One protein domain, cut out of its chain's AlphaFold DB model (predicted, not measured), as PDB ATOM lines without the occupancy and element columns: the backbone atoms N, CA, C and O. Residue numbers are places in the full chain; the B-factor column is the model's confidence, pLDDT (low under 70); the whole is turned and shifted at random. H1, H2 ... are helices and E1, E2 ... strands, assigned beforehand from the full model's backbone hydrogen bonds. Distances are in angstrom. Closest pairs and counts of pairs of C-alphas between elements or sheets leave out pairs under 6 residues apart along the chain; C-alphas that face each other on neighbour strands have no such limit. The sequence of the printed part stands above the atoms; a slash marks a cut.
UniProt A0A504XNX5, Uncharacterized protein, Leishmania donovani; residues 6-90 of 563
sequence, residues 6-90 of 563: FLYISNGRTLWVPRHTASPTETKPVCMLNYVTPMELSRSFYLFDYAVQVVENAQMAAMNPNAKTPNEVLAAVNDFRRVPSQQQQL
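This is residues 6 to 90 of the 563 residues of an uncharacterized protein of Leishmania donovani (UniProt A0A504XNX5). A small, strongly twisted sheet of four strands makes the core, and one long helix, H3, is set slantwise over its edge strand E4. The two ends of the longest axis are made by short helices away from the sheet: H2 beyond the start of H3, and H4 beyond its end, where residues 81 to 87 stick out. The printed part has 85 residues, with four named helices and four named strands in the order E1 E2 E3 H1 E4 H2 H3 H4, and the class is mixed, helices and strands. The sheet runs E3 E1 E2 E4 and is mixed; the whole is compact, with a radius of gyration of the C-alphas of 13.1 A and spans of 37 by 31 by 24 A.

Begin at the inner strands E1, residues 6 to 10, and E2, residues 13 to 16, an antiparallel hairpin at 152 degrees, with N 8 and O 15 2.9 A apart, within hydrogen-bond range. Beside E1 find E3, residues 30 to 32, parallel at 30 degrees, where N 7 and O 31 are 2.9 A apart. Beside E2 find E4, residues 45 to 48, antiparallel at 130 degrees, where N 16 and O 45 are 2.8 A apart. H3, residues 70 to 82, is on the sheet at a height of 9.0 A, giving two layers, a sheet with a helix on one face. It is over E4 and only just not over E2, on which 2 of its C-alphas fall; on the local plane it runs slantwise to E4 at 46 degrees. The closest C-alphas of H3 and E4 are those of Ala 76 and Leu 47, 7.2 A apart. H1, residues 38 to 41, only grazes the sheet with residues 40 to 41; E3, H1 and E4 form a split strand-helix-strand unit, two strands running the same way with E1 and E2 between them, and its crossover is right-handed. H2, residues 58 to 63, and H4, residues 85 to 90, are not on the sheet and are apart from each other. Outside the named strands, residues 53 to 54, in the link from E4 to H2, form a short parallel pairing with residues 67 to 68, in the link from H2 to H3. Every O i to N i+4 pair is within hydrogen-bond range in H2 and H3, against 1 of 2 in H4, and H1 is too short for such a pair.

Find C-alpha 6 at (410.264, 485.108, 359.303); from there E1 runs 13.3 A to C-alpha 10. E2 measures 10.2 A, E4 9.3 A and E3 6.9 A. H3 runs 18.4 A from C-alpha 70 at (399.779, 483.625, 356.705); H2 measures 8.8 A, H1 5.0 A, and H4 8.9 A, ending at C-alpha 90, (417.499, 463.746, 361.944).

The two C-alphas farthest apart are those of Gln 59 and Gln 86, 37.0 A. The printed part has no cut, and its long link is E2 to E3, residues 17 to 29. The mean pLDDT of the printed part is 77.2; look for values under 70 at residues 60, 62 and 82 to 90.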
ATOM      1  N   PHE A   6     409.358 484.561 360.302       88.12
ATOM      2  CA  PHE A   6     410.264 485.108 359.303       88.12
ATOM      3  C   PHE A   6     410.626 484.016 358.302       88.12
ATOM      4  O   PHE A   6     411.045 482.923 358.696       88.12
ATOM      5  N   LEU A   7     410.424 484.296 357.020       88.00
ATOM      6  CA  LEU A   7     410.706 483.397 355.908       88.00
ATOM      7  C   LEU A   7     411.787 484.001 355.011       88.00
ATOM      8  O   LEU A   7     411.830 485.211 354.823       88.00
ATOM      9  N   TYR A   8     412.619 483.162 354.408       87.38
ATOM     10  CA  TYR A   8     413.623 483.564 353.422       87.38
ATOM     11  C   TYR A   8     413.567 482.642 352.207       87.38
ATOM     12  O   TYR A   8     413.256 481.458 352.350       87.38
ATOM     13  N   ILE A   9     413.866 483.164 351.018       85.06
ATOM     14  CA  ILE A   9     413.981 482.356 349.801       85.06
ATOM     15  C   ILE A   9     415.461 482.202 349.460       85.06
ATOM     16  O   ILE A   9     416.147 483.184 349.196       85.06
ATOM     17  N   SER A  10     415.941 480.959 349.434       79.50
ATOM     18  CA  SER A  10     417.295 480.615 348.997       79.50
ATOM     19  C   SER A  10     417.219 479.518 347.945       79.50
ATOM     20  O   SER A  10     416.524 478.523 348.147       79.50
ATOM     21  N   ASN A  11     417.903 479.704 346.813       76.06
ATOM     22  CA  ASN A  11     417.967 478.744 345.702       76.06
ATOM     23  C   ASN A  11     416.588 478.180 345.286       76.06
ATOM     24  O   ASN A  11     416.437 476.987 345.035       76.06
ATOM     25  N   GLY A  12     415.564 479.041 345.259       78.25
ATOM     26  CA  GLY A  12     414.196 478.675 344.875       78.25
ATOM     27  C   GLY A  12     413.367 477.943 345.939       78.25
ATOM     28  O   GLY A  12     412.229 477.598 345.644       78.25
ATOM     29  N   ARG A  13     413.879 477.736 347.162       82.62
ATOM     30  CA  ARG A  13     413.156 477.114 348.290       82.62
ATOM     31  C   ARG A  13     412.850 478.126 349.389       82.62
ATOM     32  O   ARG A  13     413.608 479.078 349.570       82.62
ATOM     33  N   THR A  14     411.792 477.898 350.164       86.56
ATOM     34  CA  THR A  14     411.419 478.747 351.305       86.56
ATOM     35  C   THR A  14     411.865 478.132 352.632       86.56
ATOM     36  O   THR A  14     411.474 477.018 352.989       86.56
ATOM     37  N   LEU A  15     412.660 478.891 353.388       88.50
ATOM     38  CA  LEU A  15     413.191 478.537 354.702       88.50
ATOM     39  C   LEU A  15     412.522 479.375 355.798       88.50
ATOM     40  O   LEU A  15     412.388 480.589 355.659       88.50
ATOM     41  N   TRP A  16     412.155 478.747 356.912       90.25
ATOM     42  CA  TRP A  16     411.769 479.417 358.152       90.25
ATOM     43  C   TRP A  16     413.014 479.804 358.958       90.25
ATOM     44  O   TRP A  16     413.874 478.962 359.220       90.25
ATOM     45  N   VAL A  17     413.098 481.066 359.388       85.88
ATOM     46  CA  VAL A  17     414.207 481.621 360.179       85.88
ATOM     47  C   VAL A  17     413.742 481.845 361.634       85.88
ATOM     48  O   VAL A  17     413.209 482.903 361.969       85.88
ATOM     49  N   PRO A  18     413.922 480.866 362.545       80.62
ATOM     50  CA  PRO A  18     413.336 480.877 363.893       80.62
ATOM     51  C   PRO A  18     414.006 481.841 364.884       80.62
ATOM     52  O   PRO A  18     413.531 481.975 366.011       80.62
ATOM     53  N   ARG A  19     415.141 482.447 364.515       78.81
ATOM     54  CA  ARG A  19     415.942 483.330 365.384       78.81
ATOM     55  C   ARG A  19     416.204 484.715 364.789       78.81
ATOM     56  O   ARG A  19     417.097 485.400 365.280       78.81
ATOM     57  N   HIS A  20     415.447 485.117 363.766       81.56
ATOM     58  CA  HIS A  20     415.567 486.470 363.232       81.56
ATOM     59  C   HIS A  20     415.134 487.516 364.266       81.56
ATOM     60  O   HIS A  20     414.159 487.318 364.998       81.56
ATOM     61  N   THR A  21     415.862 488.627 364.332       77.94
ATOM     62  CA  THR A  21     415.521 489.782 365.167       77.94
ATOM     63  C   THR A  21     414.771 490.806 364.330       77.94
ATOM     64  O   THR A  21     415.401 491.539 363.571       77.94
ATOM     65  N   ALA A  22     413.446 490.844 364.491       77.12
ATOM     66  CA  ALA A  22     412.537 491.680 363.708       77.12
ATOM     67  C   ALA A  22     413.031 493.127 363.539       77.12
ATOM     68  O   ALA A  22     413.269 493.832 364.527       77.12
ATOM     69  N   SER A  23     413.125 493.582 362.291       76.62
ATOM     70  CA  SER A  23     413.341 494.996 361.973       76.62
ATOM     71  C   SER A  23     412.134 495.846 362.417       76.62
ATOM     72  O   SER A  23     410.999 495.366 362.355       76.62
ATOM     73  N   PRO A  24     412.296 497.141 362.770       71.31
ATOM     74  CA  PRO A  24     411.167 498.058 362.987       71.31
ATOM     75  C   PRO A  24     410.184 498.160 361.803       71.31
ATOM     76  O   PRO A  24     409.054 498.612 361.977       71.31
ATOM     77  N   THR A  25     410.596 497.737 360.603       72.44
ATOM     78  CA  THR A  25     409.764 497.672 359.388       72.44
ATOM     79  C   THR A  25     408.939 496.384 359.262       72.44
ATOM     80  O   THR A  25     408.084 496.287 358.387       72.44
ATOM     81  N   GLU A  26     409.184 495.375 360.098       75.56
ATOM     82  CA  GLU A  26     408.627 494.022 359.973       75.56
ATOM     83  C   GLU A  26     407.462 493.808 360.941       75.56
ATOM     84  O   GLU A  26     407.541 493.046 361.901       75.56
ATOM     85  N   THR A  27     406.350 494.496 360.691       73.38
ATOM     86  CA  THR A  27     405.160 494.483 361.563       73.38
ATOM     87  C   THR A  27     404.152 493.369 361.247       73.38
ATOM     88  O   THR A  27     403.209 493.162 362.011       73.38
ATOM     89  N   LYS A  28     404.321 492.635 360.137       76.44
ATOM     90  CA  LYS A  28     403.386 491.579 359.704       76.44
ATOM     91  C   LYS A  28     403.525 490.289 360.540       76.44
ATOM     92  O   LYS A  28     404.594 490.026 361.092       76.44
ATOM     93  N   PRO A  29     402.474 489.444 360.630       76.12
ATOM     94  CA  PRO A  29     402.552 488.145 361.313       76.12
ATOM     95  C   PRO A  29     403.427 487.127 360.563       76.12
ATOM     96  O   PRO A  29     403.991 486.225 361.179       76.12
ATOM     97  N   VAL A  30     403.572 487.286 359.246       82.19
ATOM     98  CA  VAL A  30     404.552 486.570 358.425       82.19
ATOM     99  C   VAL A  30     405.306 487.599 357.587       82.19
ATOM    100  O   VAL A  30     404.681 488.394 356.883       82.19
ATOM    101  N   CYS A  31     406.634 487.582 357.667       83.12
ATOM    102  CA  CYS A  31     407.527 488.505 356.970       83.12
ATOM    103  C   CYS A  31     408.454 487.728 356.028       83.12
ATOM    104  O   CYS A  31     409.116 486.779 356.452       83.12
ATOM    105  N   MET A  32     408.521 488.150 354.764       84.19
ATOM    106  CA  MET A  32     409.543 487.692 353.820       84.19
ATOM    107  C   MET A  32     410.784 488.569 353.994       84.19
ATOM    108  O   MET A  32     410.713 489.781 353.805       84.19
ATOM    109  N   LEU A  33     411.904 487.963 354.372       84.56
ATOM    110  CA  LEU A  33     413.185 488.636 354.535       84.56
ATOM    111  C   LEU A  33     413.877 488.788 353.178       84.56
ATOM    112  O   LEU A  33     413.973 487.829 352.413       84.56
ATOM    113  N   ASN A  34     414.412 489.978 352.910       80.81
ATOM    114  CA  ASN A  34     415.235 490.244 351.722       80.81
ATOM    115  C   ASN A  34     416.712 489.855 351.927       80.81
ATOM    116  O   ASN A  34     417.455 489.710 350.962       80.81
ATOM    117  N   TYR A  35     417.145 489.705 353.181       80.12
ATOM    118  CA  TYR A  35     418.504 489.341 353.574       80.12
ATOM    119  C   TYR A  35     418.475 488.596 354.913       80.12
ATOM    120  O   TYR A  35     417.656 488.905 355.776       80.12
ATOM    121  N   VAL A  36     419.379 487.628 355.088       83.50
ATOM    122  CA  VAL A  36     419.542 486.831 356.315       83.50
ATOM    123  C   VAL A  36     421.030 486.591 356.540       83.50
ATOM    124  O   VAL A  36     421.752 486.261 355.599       83.50
ATOM    125  N   THR A  37     421.516 486.735 357.775       82.31
ATOM    126  CA  THR A  37     422.939 486.511 358.064       82.31
ATOM    127  C   THR A  37     423.304 485.017 358.014       82.31
ATOM    128  O   THR A  37     422.464 484.158 358.303       82.31
ATOM    129  N   PRO A  38     424.576 484.652 357.756       78.06
ATOM    130  CA  PRO A  38     425.015 483.252 357.795       78.06
ATOM    131  C   PRO A  38     424.724 482.530 359.131       78.06
ATOM    132  O   PRO A  38     424.422 481.332 359.150       78.06
ATOM    133  N   MET A  39     424.744 483.251 360.261       78.00
ATOM    134  CA  MET A  39     424.400 482.699 361.584       78.00
ATOM    135  C   MET A  39     422.910 482.369 361.752       78.00
ATOM    136  O   MET A  39     422.552 481.528 362.578       78.00
ATOM    137  N   GLU A  40     422.039 483.043 361.008       82.88
ATOM    138  CA  GLU A  40     420.603 482.776 360.992       82.88
ATOM    139  C   GLU A  40     420.261 481.691 359.966       82.88
ATOM    140  O   GLU A  40     419.489 480.790 360.286       82.88
ATOM    141  N   LEU A  41     420.903 481.703 358.788       80.75
ATOM    142  CA  LEU A  41     420.778 480.647 357.774       80.75
ATOM    143  C   LEU A  41     421.173 479.270 358.330       80.75
ATOM    144  O   LEU A  41     420.408 478.318 358.199       80.75
ATOM    145  N   SER A  42     422.297 479.177 359.050       76.19
ATOM    146  CA  SER A  42     422.740 477.951 359.753       76.19
ATOM    147  C   SER A  42     421.796 477.457 360.862       76.19
ATOM    148  O   SER A  42     422.028 476.403 361.453       76.19
ATOM    149  N   ARG A  43     420.733 478.208 361.170       78.19
ATOM    150  CA  ARG A  43     419.683 477.855 362.137       78.19
ATOM    151  C   ARG A  43     418.280 477.943 361.532       78.19
ATOM    152  O   ARG A  43     417.304 477.947 362.281       78.19
ATOM    153  N   SER A  44     418.189 478.049 360.208       85.19
ATOM    154  CA  SER A  44     416.941 478.057 359.450       85.19
ATOM    155  C   SER A  44     416.552 476.640 359.023       85.19
ATOM    156  O   SER A  44     417.397 475.747 358.957       85.19
ATOM    157  N   PHE A  45     415.267 476.427 358.755       84.38
ATOM    158  CA  PHE A  45     414.715 475.122 358.387       84.38
ATOM    159  C   PHE A  45     413.926 475.234 357.086       84.38
ATOM    160  O   PHE A  45     413.130 476.158 356.938       84.38
ATOM    161  N   TYR A  46     414.105 474.298 356.151       82.75
ATOM    162  CA  TYR A  46     413.267 474.241 354.950       82.75
ATOM    163  C   TYR A  46     411.804 474.002 355.340       82.75
ATOM    164  O   TYR A  46     411.504 473.086 356.104       82.75
ATOM    165  N   LEU A  47     410.912 474.854 354.829       83.75
ATOM    166  CA  LEU A  47     409.471 474.794 355.078       83.75
ATOM    167  C   LEU A  47     408.703 474.392 353.810       83.75
ATOM    168  O   LEU A  47     407.725 473.657 353.899       83.75
ATOM    169  N   PHE A  48     409.175 474.835 352.639       83.62
ATOM    170  CA  PHE A  48     408.659 474.437 351.329       83.62
ATOM    171  C   PHE A  48     409.809 474.311 350.315       83.62
ATOM    172  O   PHE A  48     410.688 475.173 350.259       83.62
ATOM    173  N   ASP A  49     409.776 473.278 349.468       79.69
ATOM    174  CA  ASP A  49     410.765 473.050 348.395       79.69
ATOM    175  C   ASP A  49     410.597 473.974 347.171       79.69
ATOM    176  O   ASP A  49     411.291 473.819 346.169       79.69
ATOM    177  N   TYR A  50     409.695 474.951 347.259       82.06
ATOM    178  CA  TYR A  50     409.415 475.964 346.245       82.06
ATOM    179  C   TYR A  50     409.321 477.356 346.884       82.06
ATOM    180  O   TYR A  50     409.095 477.493 348.088       82.06
ATOM    181  N   ALA A  51     409.501 478.395 346.069       82.06
ATOM    182  CA  ALA A  51     409.494 479.785 346.500       82.06
ATOM    183  C   ALA A  51     408.056 480.268 346.746       82.06
ATOM    184  O   ALA A  51     407.292 480.488 345.803       82.06
ATOM    185  N   VAL A  52     407.695 480.439 348.017       84.81
ATOM    186  CA  VAL A  52     406.352 480.856 348.428       84.81
ATOM    187  C   VAL A  52     406.172 482.373 348.387       84.81
ATOM    188  O   VAL A  52     406.971 483.129 348.940       84.81
ATOM    189  N   GLN A  53     405.056 482.809 347.802       82.00
ATOM    190  CA  GLN A  53     404.518 484.160 347.940       82.00
ATOM    191  C   GLN A  53     403.473 484.181 349.064       82.00
ATOM    192  O   GLN A  53     402.496 483.433 349.027       82.00
ATOM    193  N   VAL A  54     403.658 485.042 350.067       82.44
ATOM    194  CA  VAL A  54     402.685 485.205 351.159       82.44
ATOM    195  C   VAL A  54     401.571 486.142 350.696       82.44
ATOM    196  O   VAL A  54     401.821 487.312 350.410       82.44
ATOM    197  N   VAL A  55     400.343 485.626 350.615       82.62
ATOM    198  CA  VAL A  55     399.178 486.331 350.065       82.62
ATOM    199  C   VAL A  55     398.042 486.330 351.083       82.62
ATOM    200  O   VAL A  55     397.654 485.289 351.602       82.62
ATOM    201  N   GLU A  56     397.486 487.505 351.370       77.50
ATOM    202  CA  GLU A  56     396.443 487.674 352.396       77.50
ATOM    203  C   GLU A  56     395.065 487.153 351.932       77.50
ATOM    204  O   GLU A  56     394.262 486.701 352.746       77.50
ATOM    205  N   ASN A  57     394.817 487.118 350.617       79.31
ATOM    206  CA  ASN A  57     393.586 486.596 350.014       79.31
ATOM    207  C   ASN A  57     393.642 485.072 349.794       79.31
ATOM    208  O   ASN A  57     394.258 484.598 348.836       79.31
ATOM    209  N   ALA A  58     392.903 484.312 350.608       71.62
ATOM    210  CA  ALA A  58     392.819 482.847 350.520       71.62
ATOM    211  C   ALA A  58     392.388 482.312 349.138       71.62
ATOM    212  O   ALA A  58     392.885 481.280 348.696       71.62
ATOM    213  N   GLN A  59     391.522 483.025 348.407       70.00
ATOM    214  CA  GLN A  59     391.128 482.627 347.046       70.00
ATOM    215  C   GLN A  59     392.305 482.659 346.055       70.00
ATOM    216  O   GLN A  59     392.399 481.789 345.195       70.00
ATOM    217  N   MET A  60     393.248 483.599 346.201       69.19
ATOM    218  CA  MET A  60     394.450 483.634 345.355       69.19
ATOM    219  C   MET A  60     395.488 482.585 345.781       69.19
ATOM    220  O   MET A  60     396.186 482.049 344.924       69.19
ATOM    221  N   ALA A  61     395.546 482.235 347.073       73.00
ATOM    222  CA  ALA A  61     396.333 481.095 347.557       73.00
ATOM    223  C   ALA A  61     395.804 479.746 347.026       73.00
ATOM    224  O   ALA A  61     396.590 478.858 346.713       73.00
ATOM    225  N   ALA A  62     394.485 479.610 346.849       68.50
ATOM    226  CA  ALA A  62     393.876 478.427 346.238       68.50
ATOM    227  C   ALA A  62     394.102 478.335 344.713       68.50
ATOM    228  O   ALA A  62     394.170 477.234 344.175       68.50
ATOM    229  N   MET A  63     394.225 479.470 344.011       72.00
ATOM    230  CA  MET A  63     394.427 479.508 342.552       72.00
ATOM    231  C   MET A  63     395.891 479.368 342.104       72.00
ATOM    232  O   MET A  63     396.135 479.016 340.953       72.00
ATOM    233  N   ASN A  64     396.868 479.644 342.974       75.25
ATOM    234  CA  ASN A  64     398.294 479.572 342.645       75.25
ATOM    235  C   ASN A  64     399.029 478.661 343.648       75.25
ATOM    236  O   ASN A  64     399.123 479.026 344.820       75.25
ATOM    237  N   PRO A  65     399.622 477.524 343.224       71.62
ATOM    238  CA  PRO A  65     400.270 476.581 344.141       71.62
ATOM    239  C   PRO A  65     401.437 477.198 344.929       71.62
ATOM    240  O   PRO A  65     401.701 476.766 346.053       71.62
ATOM    241  N   ASN A  66     402.085 478.236 344.388       80.12
ATOM    242  CA  ASN A  66     403.193 478.945 345.031       80.12
ATOM    243  C   ASN A  66     402.726 480.068 345.978       80.12
ATOM    244  O   ASN A  66     403.543 480.623 346.708       80.12
ATOM    245  N   ALA A  67     401.438 480.414 346.001       83.19
ATOM    246  CA  ALA A  67     400.888 481.347 346.980       83.19
ATOM    247  C   ALA A  67     400.460 480.599 348.255       83.19
ATOM    248  O   ALA A  67     399.965 479.474 348.184       83.19
ATOM    249  N   LYS A  68     400.665 481.200 349.433       83.81
ATOM    250  CA  LYS A  68     400.213 480.666 350.732       83.81
ATOM    251  C   LYS A  68     399.662 481.781 351.608       83.81
ATOM    252  O   LYS A  68     400.195 482.893 351.599       83.81
ATOM    253  N   THR A  69     398.637 481.490 352.402       86.62
ATOM    254  CA  THR A  69     398.155 482.443 353.413       86.62
ATOM    255  C   THR A  69     399.071 482.475 354.643       86.62
ATOM    256  O   THR A  69     399.733 481.479 354.956       86.62
ATOM    257  N   PRO A  70     399.088 483.582 355.415       84.25
ATOM    258  CA  PRO A  70     399.779 483.625 356.705       84.25
ATOM    259  C   PRO A  70     399.372 482.487 357.656       84.25
ATOM    260  O   PRO A  70     400.204 481.990 358.413       84.25
ATOM    261  N   ASN A  71     398.115 482.034 357.582       82.94
ATOM    262  CA  ASN A  71     397.581 480.948 358.404       82.94
ATOM    263  C   ASN A  71     398.130 479.570 357.996       82.94
ATOM    264  O   ASN A  71     398.440 478.767 358.872       82.94
ATOM    265  N   GLU A  72     398.315 479.303 356.699       83.25
ATOM    266  CA  GLU A  72     398.976 478.078 356.214       83.25
ATOM    267  C   GLU A  72     400.453 478.030 356.627       83.25
ATOM    268  O   GLU A  72     400.946 476.986 357.054       83.25
ATOM    269  N   VAL A  73     401.154 479.168 356.571       83.88
ATOM    270  CA  VAL A  73     402.540 479.283 357.060       83.88
ATOM    271  C   VAL A  73     402.610 479.051 358.577       83.88
ATOM    272  O   VAL A  73     403.480 478.316 359.052       83.88
ATOM    273  N   LEU A  74     401.679 479.632 359.343       83.94
ATOM    274  CA  LEU A  74     401.541 479.397 360.784       83.94
ATOM    275  C   LEU A  74     401.242 477.925 361.104       83.94
ATOM    276  O   LEU A  74     401.795 477.403 362.072       83.94
ATOM    277  N   ALA A  75     400.411 477.248 360.307       82.81
ATOM    278  CA  ALA A  75     400.143 475.819 360.450       82.81
ATOM    279  C   ALA A  75     401.413 474.989 360.198       82.81
ATOM    280  O   ALA A  75     401.867 474.304 361.111       82.81
ATOM    281  N   ALA A  76     402.061 475.155 359.039       83.56
ATOM    282  CA  ALA A  76     403.271 474.415 358.669       83.56
ATOM    283  C   ALA A  76     404.404 474.557 359.708       83.56
ATOM    284  O   ALA A  76     405.031 473.571 360.098       83.56
ATOM    285  N   VAL A  77     404.634 475.769 360.229       83.12
ATOM    286  CA  VAL A  77     405.629 476.005 361.291       83.12
ATOM    287  C   VAL A  77     405.208 475.386 362.631       83.12
ATOM    288  O   VAL A  77     406.066 474.954 363.400       83.12
ATOM    289  N   ASN A  78     403.912 475.306 362.940       81.44
ATOM    290  CA  ASN A  78     403.436 474.633 364.151       81.44
ATOM    291  C   ASN A  78     403.466 473.103 364.037       81.44
ATOM    292  O   ASN A  78     403.770 472.446 365.031       81.44
ATOM    293  N   ASP A  79     403.253 472.537 362.853       79.88
ATOM    294  CA  ASP A  79     403.413 471.101 362.618       79.88
ATOM    295  C   ASP A  79     404.894 470.696 362.667       79.88
ATOM    296  O   ASP A  79     405.243 469.744 363.366       79.88
ATOM    297  N   PHE A  80     405.801 471.505 362.103       76.75
ATOM    298  CA  PHE A  80     407.255 471.342 362.271       76.75
ATOM    299  C   PHE A  80     407.697 471.351 363.753       76.75
ATOM    300  O   PHE A  80     408.628 470.645 364.149       76.75
ATOM    301  N   ARG A  81     407.006 472.120 364.610       77.25
ATOM    302  CA  ARG A  81     407.219 472.139 366.072       77.25
ATOM    303  C   ARG A  81     406.592 470.945 366.809       77.25
ATOM    304  O   ARG A  81     406.972 470.699 367.950       77.25
ATOM    305  N   ARG A  82     405.632 470.237 366.201       67.81
ATOM    306  CA  ARG A  82     404.943 469.062 366.772       67.81
ATOM    307  C   ARG A  82     405.639 467.738 366.461       67.81
ATOM    308  O   ARG A  82     405.401 466.761 367.166       67.81
ATOM    309  N   VAL A  83     406.506 467.708 365.447       56.53
ATOM    310  CA  VAL A  83     407.390 466.572 365.143       56.53
ATOM    311  C   VAL A  83     408.209 466.189 366.393       56.53
ATOM    312  O   VAL A  83     408.936 467.041 366.914       56.53
ATOM    313  N   PRO A  84     408.134 464.935 366.890       45.41
ATOM    314  CA  PRO A  84     408.867 464.513 368.084       45.41
ATOM    315  C   PRO A  84     410.385 464.690 367.962       45.41
ATOM    316  O   PRO A  84     410.973 464.544 366.887       45.41
ATOM    317  N   SER A  85     411.049 464.942 369.092       48.84
ATOM    318  CA  SER A  85     412.469 465.325 369.153       48.84
ATOM    319  C   SER A  85     413.449 464.319 368.529       48.84
ATOM    320  O   SER A  85     414.510 464.731 368.059       48.84
ATOM    321  N   GLN A  86     413.089 463.032 368.431       45.44
ATOM    322  CA  GLN A  86     413.863 462.032 367.677       45.44
ATOM    323  C   GLN A  86     414.015 462.390 366.189       45.44
ATOM    324  O   GLN A  86     415.080 462.181 365.614       45.44
ATOM    325  N   GLN A  87     412.986 462.959 365.558       47.38
ATOM    326  CA  GLN A  87     413.015 463.316 364.138       47.38
ATOM    327  C   GLN A  87     413.562 464.737 363.908       47.38
ATOM    328  O   GLN A  87     414.172 464.989 362.871       47.38
ATOM    329  N   GLN A  88     413.480 465.637 364.899       48.47
ATOM    330  CA  GLN A  88     414.264 466.881 364.868       48.47
ATOM    331  C   GLN A  88     415.779 466.609 364.917       48.47
ATOM    332  O   GLN A  88     416.526 467.305 364.235       48.47
ATOM    333  N   GLN A  89     416.251 465.565 365.614       43.97
ATOM    334  CA  GLN A  89     417.666 465.171 365.540       43.97
ATOM    335  C   GLN A  89     418.093 464.688 364.142       43.97
ATOM    336  O   GLN A  89     419.221 464.976 363.751       43.97
ATOM    337  N   LEU A  90     417.212 464.052 363.356       45.41
ATOM    338  CA  LEU A  90     417.499 463.746 361.944       45.41
ATOM    339  C   LEU A  90     417.576 465.008 361.066       45.41
ATOM    340  O   LEU A  90     418.340 465.029 360.108       45.41
TER     341      LEU A  90